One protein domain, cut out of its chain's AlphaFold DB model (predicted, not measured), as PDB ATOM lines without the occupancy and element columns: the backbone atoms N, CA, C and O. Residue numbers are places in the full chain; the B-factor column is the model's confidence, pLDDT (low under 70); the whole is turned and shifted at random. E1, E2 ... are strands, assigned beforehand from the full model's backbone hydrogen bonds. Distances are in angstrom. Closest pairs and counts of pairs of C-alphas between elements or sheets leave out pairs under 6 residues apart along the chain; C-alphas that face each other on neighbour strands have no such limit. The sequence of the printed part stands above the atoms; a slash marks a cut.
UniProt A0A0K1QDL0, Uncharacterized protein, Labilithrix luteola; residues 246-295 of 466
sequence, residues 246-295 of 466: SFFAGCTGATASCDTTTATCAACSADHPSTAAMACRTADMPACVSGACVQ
ATOM      1  N   SER A 246      32.661 138.618  47.364       46.16
ATOM      2  CA  SER A 246      33.167 138.271  46.017       46.16
ATOM      3  C   SER A 246      34.653 138.532  45.719       46.16
ATOM      4  O   SER A 246      35.051 138.447  44.558       46.16
ATOM      5  N   PHE A 247      35.481 138.856  46.718       51.56
ATOM      6  CA  PHE A 247      36.760 139.540  46.473       51.56
ATOM      7  C   PHE A 247      37.794 138.793  45.633       51.56
ATOM      8  O   PHE A 247      38.620 139.423  44.978       51.56
ATOM      9  N   PHE A 248      37.705 137.469  45.596       60.19
ATOM     10  CA  PHE A 248      38.564 136.624  44.783       60.19
ATOM     11  C   PHE A 248      37.672 135.780  43.901       60.19
ATOM     12  O   PHE A 248      37.406 134.623  44.206       60.19
ATOM     13  N   ALA A 249      37.188 136.354  42.798       55.28
ATOM     14  CA  ALA A 249      36.450 135.589  41.793       55.28
ATOM     15  C   ALA A 249      37.226 134.331  41.332       55.28
ATOM     16  O   ALA A 249      36.616 133.386  40.844       55.28
ATOM     17  N   GLY A 250      38.555 134.303  41.521       59.41
ATOM     18  CA  GLY A 250      39.397 133.130  41.288       59.41
ATOM     19  C   GLY A 250      39.315 132.030  42.358       59.41
ATOM     20  O   GLY A 250      39.558 130.872  42.033       59.41
ATOM     21  N   CYS A 251      38.949 132.341  43.606       66.44
ATOM     22  CA  CYS A 251      38.872 131.366  44.698       66.44
ATOM     23  C   CYS A 251      37.454 130.791  44.800       66.44
ATOM     24  O   CYS A 251      36.609 131.291  45.543       66.44
ATOM     25  N   THR A 252      37.181 129.746  44.015       66.00
ATOM     26  CA  THR A 252      35.882 129.054  43.976       66.00
ATOM     27  C   THR A 252      36.013 127.581  44.369       66.00
ATOM     28  O   THR A 252      37.106 127.013  44.377       66.00
ATOM     29  N   GLY A 253      34.891 126.948  44.717       69.19
ATOM     30  CA  GLY A 253      34.846 125.518  45.030       69.19
ATOM     31  C   GLY A 253      35.711 125.138  46.235       69.19
ATOM     32  O   GLY A 253      35.620 125.760  47.290       69.19
ATOM     33  N   ALA A 254      36.549 124.110  46.075       62.75
ATOM     34  CA  ALA A 254      37.407 123.561  47.130       62.75
ATOM     35  C   ALA A 254      38.598 124.459  47.519       62.75
ATOM     36  O   ALA A 254      39.342 124.105  48.427       62.75
ATOM     37  N   THR A 255      38.801 125.595  46.846       69.06
ATOM     38  CA  THR A 255      39.828 126.592  47.182       69.06
ATOM     39  C   THR A 255      39.169 127.929  47.494       69.06
ATOM     40  O   THR A 255      39.385 128.922  46.804       69.06
ATOM     41  N   ALA A 256      38.276 127.933  48.480       66.25
ATOM     42  CA  ALA A 256      37.425 129.083  48.774       66.25
ATOM     43  C   ALA A 256      38.085 130.156  49.657       66.25
ATOM     44  O   ALA A 256      37.482 131.204  49.896       66.25
ATOM     45  N   SER A 257      39.295 129.909  50.166       71.81
ATOM     46  CA  SER A 257      40.032 130.882  50.968       71.81
ATOM     47  C   SER A 257      41.300 131.340  50.266       71.81
ATOM     48  O   SER A 257      41.824 130.688  49.371       71.81
ATOM     49  N   CYS A 258      41.773 132.505  50.671       71.81
ATOM     50  CA  CYS A 258      42.904 133.174  50.066       71.81
ATOM     51  C   CYS A 258      44.092 133.128  51.018       71.81
ATOM     52  O   CYS A 258      44.007 133.706  52.109       71.81
ATOM     53  N   ASP A 259      45.176 132.474  50.599       74.75
ATOM     54  CA  ASP A 259      46.485 132.648  51.221       74.75
ATOM     55  C   ASP A 259      47.101 133.936  50.674       74.75
ATOM     56  O   ASP A 259      47.533 134.025  49.525       74.75
ATOM     57  N   THR A 260      47.095 134.963  51.511       70.12
ATOM     58  CA  THR A 260      47.551 136.311  51.161       70.12
ATOM     59  C   THR A 260      49.073 136.432  51.153       70.12
ATOM     60  O   THR A 260      49.595 137.439  50.685       70.12
ATOM     61  N   THR A 261      49.782 135.422  51.665       70.25
ATOM     62  CA  THR A 261      51.250 135.372  51.683       70.25
ATOM     63  C   THR A 261      51.790 134.927  50.331       70.25
ATOM     64  O   THR A 261      52.769 135.472  49.837       70.25
ATOM     65  N   THR A 262      51.145 133.934  49.723       67.31
ATOM     66  CA  THR A 262      51.534 133.357  48.425       67.31
ATOM     67  C   THR A 262      50.666 133.863  47.271       67.31
ATOM     68  O   THR A 262      50.922 133.552  46.107       67.31
ATOM     69  N   ALA A 263      49.611 134.625  47.579       73.56
ATOM     70  CA  ALA A 263      48.571 135.027  46.638       73.56
ATOM     71  C   ALA A 263      47.919 133.842  45.901       73.56
ATOM     72  O   ALA A 263      47.565 133.934  44.724       73.56
ATOM     73  N   THR A 264      47.733 132.720  46.602       76.38
ATOM     74  CA  THR A 264      47.091 131.518  46.052       76.38
ATOM     75  C   THR A 264      45.762 131.223  46.733       76.38
ATOM     76  O   THR A 264      45.602 131.427  47.936       76.38
ATOM     77  N   CYS A 265      44.821 130.662  45.977       79.56
ATOM     78  CA  CYS A 265      43.608 130.100  46.558       79.56
ATOM     79  C   CYS A 265      43.927 128.769  47.252       79.56
ATOM     80  O   CYS A 265      44.585 127.900  46.680       79.56
ATOM     81  N   ALA A 266      43.429 128.602  48.470       82.00
ATOM     82  CA  ALA A 266      43.599 127.419  49.294       82.00
ATOM     83  C   ALA A 266      42.250 126.934  49.833       82.00
ATOM     84  O   ALA A 266      41.273 127.688  49.928       82.00
ATOM     85  N   ALA A 267      42.202 125.650  50.180       84.56
ATOM     86  CA  ALA A 267      41.081 125.081  50.909       84.56
ATOM     87  C   ALA A 267      40.883 125.834  52.225       84.56
ATOM     88  O   ALA A 267      41.845 126.117  52.939       84.56
ATOM     89  N   CYS A 268      39.635 126.161  52.552       85.00
ATOM     90  CA  CYS A 268      39.350 126.744  53.849       85.00
ATOM     91  C   CYS A 268      39.722 125.759  54.974       85.00
ATOM     92  O   CYS A 268      39.715 124.540  54.786       85.00
ATOM     93  N   SER A 269      40.014 126.284  56.162       89.12
ATOM     94  CA  SER A 269      40.334 125.481  57.350       89.12
ATOM     95  C   SER A 269      39.456 125.780  58.563       89.12
ATOM     96  O   SER A 269      39.645 125.161  59.608       89.12
ATOM     97  N   ALA A 270      38.563 126.770  58.481       86.88
ATOM     98  CA  ALA A 270      37.691 127.158  59.587       86.88
ATOM     99  C   ALA A 270      36.468 127.962  59.122       86.88
ATOM    100  O   ALA A 270      36.502 128.613  58.077       86.88
ATOM    101  N   ASP A 271      35.421 127.970  59.944       87.31
ATOM    102  CA  ASP A 271      34.210 128.768  59.733       87.31
ATOM    103  C   ASP A 271      34.458 130.271  59.969       87.31
ATOM    104  O   ASP A 271      35.284 130.666  60.790       87.31
ATOM    105  N   HIS A 272      33.689 131.139  59.315       82.94
ATOM    106  CA  HIS A 272      33.580 132.558  59.655       82.94
ATOM    107  C   HIS A 272      32.903 132.741  61.035       82.94
ATOM    108  O   HIS A 272      31.886 132.088  61.294       82.94
ATOM    109  N   PRO A 273      33.345 133.670  61.911       82.25
ATOM    110  CA  PRO A 273      34.402 134.674  61.749       82.25
ATOM    111  C   PRO A 273      35.743 134.251  62.378       82.25
ATOM    112  O   PRO A 273      36.370 135.040  63.085       82.25
ATOM    113  N   SER A 274      36.175 133.001  62.191       83.81
ATOM    114  CA  SER A 274      37.447 132.529  62.746       83.81
ATOM    115  C   SER A 274      38.625 133.412  62.320       83.81
ATOM    116  O   SER A 274      38.667 133.940  61.211       83.81
ATOM    117  N   THR A 275      39.612 133.534  63.207       78.19
ATOM    118  CA  THR A 275      40.886 134.218  62.946       78.19
ATOM    119  C   THR A 275      41.905 133.330  62.229       78.19
ATOM    120  O   THR A 275      43.036 133.756  62.004       78.19
ATOM    121  N   ALA A 276      41.542 132.091  61.882       80.69
ATOM    122  CA  ALA A 276      42.401 131.228  61.083       80.69
ATOM    123  C   ALA A 276      42.691 131.874  59.718       80.69
ATOM    124  O   ALA A 276      41.788 132.411  59.077       80.69
ATOM    125  N   ALA A 277      43.937 131.770  59.247       73.38
ATOM    126  CA  ALA A 277      44.375 132.368  57.981       73.38
ATOM    127  C   ALA A 277      43.519 131.922  56.780       73.38
ATOM    128  O   ALA A 277      43.240 132.718  55.887       73.38
ATOM    129  N   MET A 278      43.048 130.669  56.806       82.62
ATOM    130  CA  MET A 278      42.195 130.077  55.775       82.62
ATOM    131  C   MET A 278      40.726 129.951  56.215       82.62
ATOM    132  O   MET A 278      40.007 129.076  55.741       82.62
ATOM    133  N   ALA A 279      40.239 130.783  57.138       83.19
ATOM    134  CA  ALA A 279      38.816 130.779  57.469       83.19
ATOM    135  C   ALA A 279      37.955 131.217  56.270       83.19
ATOM    136  O   ALA A 279      38.398 131.989  55.409       83.19
ATOM    137  N   CYS A 280      36.705 130.760  56.232       81.69
ATOM    138  CA  CYS A 280      35.703 131.341  55.354       81.69
ATOM    139  C   CYS A 280      35.472 132.804  55.726       81.69
ATOM    140  O   CYS A 280      35.377 133.169  56.899       81.69
ATOM    141  N   ARG A 281      35.460 133.677  54.717       75.25
ATOM    142  CA  ARG A 281      35.532 135.126  54.950       75.25
ATOM    143  C   ARG A 281      34.175 135.811  54.967       75.25
ATOM    144  O   ARG A 281      34.055 136.858  55.596       75.25
ATOM    145  N   THR A 282      33.175 135.264  54.280       72.81
ATOM    146  CA  THR A 282      31.880 135.929  54.122       72.81
ATOM    147  C   THR A 282      30.856 135.390  55.110       72.81
ATOM    148  O   THR A 282      30.846 134.210  55.454       72.81
ATOM    149  N   ALA A 283      29.957 136.270  55.547       77.25
ATOM    150  CA  ALA A 283      28.798 135.873  56.337       77.25
ATOM    151  C   ALA A 283      27.771 135.072  55.513       77.25
ATOM    152  O   ALA A 283      26.979 134.347  56.107       77.25
ATOM    153  N   ASP A 284      27.810 135.183  54.178       75.19
ATOM    154  CA  ASP A 284      26.926 134.457  53.253       75.19
ATOM    155  C   ASP A 284      27.380 133.010  53.012       75.19
ATOM    156  O   ASP A 284      26.558 132.150  52.717       75.19
ATOM    157  N   MET A 285      28.684 132.731  53.137       81.12
ATOM    158  CA  MET A 285      29.265 131.383  53.078       81.12
ATOM    159  C   MET A 285      30.171 131.136  54.294       81.12
ATOM    160  O   MET A 285      31.390 131.022  54.151       81.12
ATOM    161  N   PRO A 286      29.604 131.113  55.514       84.94
ATOM    162  CA  PRO A 286      30.366 131.100  56.750       84.94
ATOM    163  C   PRO A 286      30.937 129.728  57.108       84.94
ATOM    164  O   PRO A 286      31.770 129.664  58.003       84.94
ATOM    165  N   ALA A 287      30.489 128.634  56.496       87.62
ATOM    166  CA  ALA A 287      30.921 127.287  56.856       87.62
ATOM    167  C   ALA A 287      32.081 126.825  55.986       87.62
ATOM    168  O   ALA A 287      32.003 126.917  54.767       87.62
ATOM    169  N   CYS A 288      33.108 126.252  56.603       89.12
ATOM    170  CA  CYS A 288      34.146 125.531  55.901       89.12
ATOM    171  C   CYS A 288      33.854 124.032  55.910       89.12
ATOM    172  O   CYS A 288      33.982 123.370  56.939       89.12
ATOM    173  N   VAL A 289      33.501 123.478  54.751       87.81
ATOM    174  CA  VAL A 289      33.211 122.051  54.602       87.81
ATOM    175  C   VAL A 289      34.078 121.464  53.505       87.81
ATOM    176  O   VAL A 289      34.011 121.876  52.349       87.81
ATOM    177  N   SER A 290      34.915 120.494  53.875       87.44
ATOM    178  CA  SER A 290      35.819 119.804  52.946       87.44
ATOM    179  C   SER A 290      36.686 120.764  52.114       87.44
ATOM    180  O   SER A 290      36.959 120.511  50.944       87.44
ATOM    181  N   GLY A 291      37.100 121.888  52.712       84.00
ATOM    182  CA  GLY A 291      37.914 122.912  52.054       84.00
ATOM    183  C   GLY A 291      37.140 123.951  51.235       84.00
ATOM    184  O   GLY A 291      37.733 124.936  50.793       84.00
ATOM    185  N   ALA A 292      35.826 123.795  51.074       83.19
ATOM    186  CA  ALA A 292      34.967 124.766  50.409       83.19
ATOM    187  C   ALA A 292      34.210 125.639  51.417       83.19
ATOM    188  O   ALA A 292      33.751 125.154  52.453       83.19
ATOM    189  N   CYS A 293      34.038 126.918  51.084       83.75
ATOM    190  CA  CYS A 293      33.144 127.797  51.825       83.75
ATOM    191  C   CYS A 293      31.726 127.651  51.297       83.75
ATOM    192  O   CYS A 293      31.468 127.831  50.109       83.75
ATOM    193  N   VAL A 294      30.820 127.321  52.204       86.69
ATOM    194  CA  VAL A 294      29.417 127.004  51.946       86.69
ATOM    195  C   VAL A 294      28.535 127.788  52.917       86.69
ATOM    196  O   VAL A 294      29.025 128.372  53.887       86.69
ATOM    197  N   GLN A 295      27.230 127.863  52.652       87.31
ATOM    198  CA  GLN A 295      26.320 128.707  53.438       87.31
ATOM    199  C   GLN A 295      26.146 128.212  54.875       87.31
ATOM    200  O   GLN A 295      25.857 129.001  55.776       87.31
TER     201      GLN A 295
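AT A GLANCE: This is residues 246 to 295 of the 466 residues of an uncharacterized protein of Labilithrix luteola (UniProt A0A0K1QDL0). What stands out first? There is little regular structure: a small rounded body of loops with two tiny hairpins, E1-E2 and E3-E4, toward opposite ends. What is printed? The 50 residues have no named helix and four strands, E1 to E4 in order, in two antiparallel sheets, class all strand, with 12 residues in named elements. The whole is compact, radius of gyration of the C-alphas 9.2 A, spans 24 by 20 by 19 A.

IN THESE COORDINATES: Where is the first hairpin? E1, residues 257 to 259, 6.7 A long, begins at (40.032, 130.882, 50.968); E2 is residues 264 to 266, 6.3 A. Where is the second? E3 is residues 287 to 289, 6.1 A; E4, residues 292 to 294, 6.2 A, ends at (29.417, 127.004, 51.946).

HOW THE PARTS SIT: How do strands pair? Within hydrogen-bond range are N 257 and O 266, 3.0 A, in E1-E2, and N 289 and O 292, 2.9 A, in E3-E4. Do hairpins meet? The closest C-alphas of E1 and E4, Ser 257 and Cys 293, are 7.6 A apart; E2 and E3 are apart.

THE WHOLE: Any long link? E2 to E3, 20 residues. Any cut or low confidence? The printed part has no cut; residues 246 to 256 and 262 are under 70.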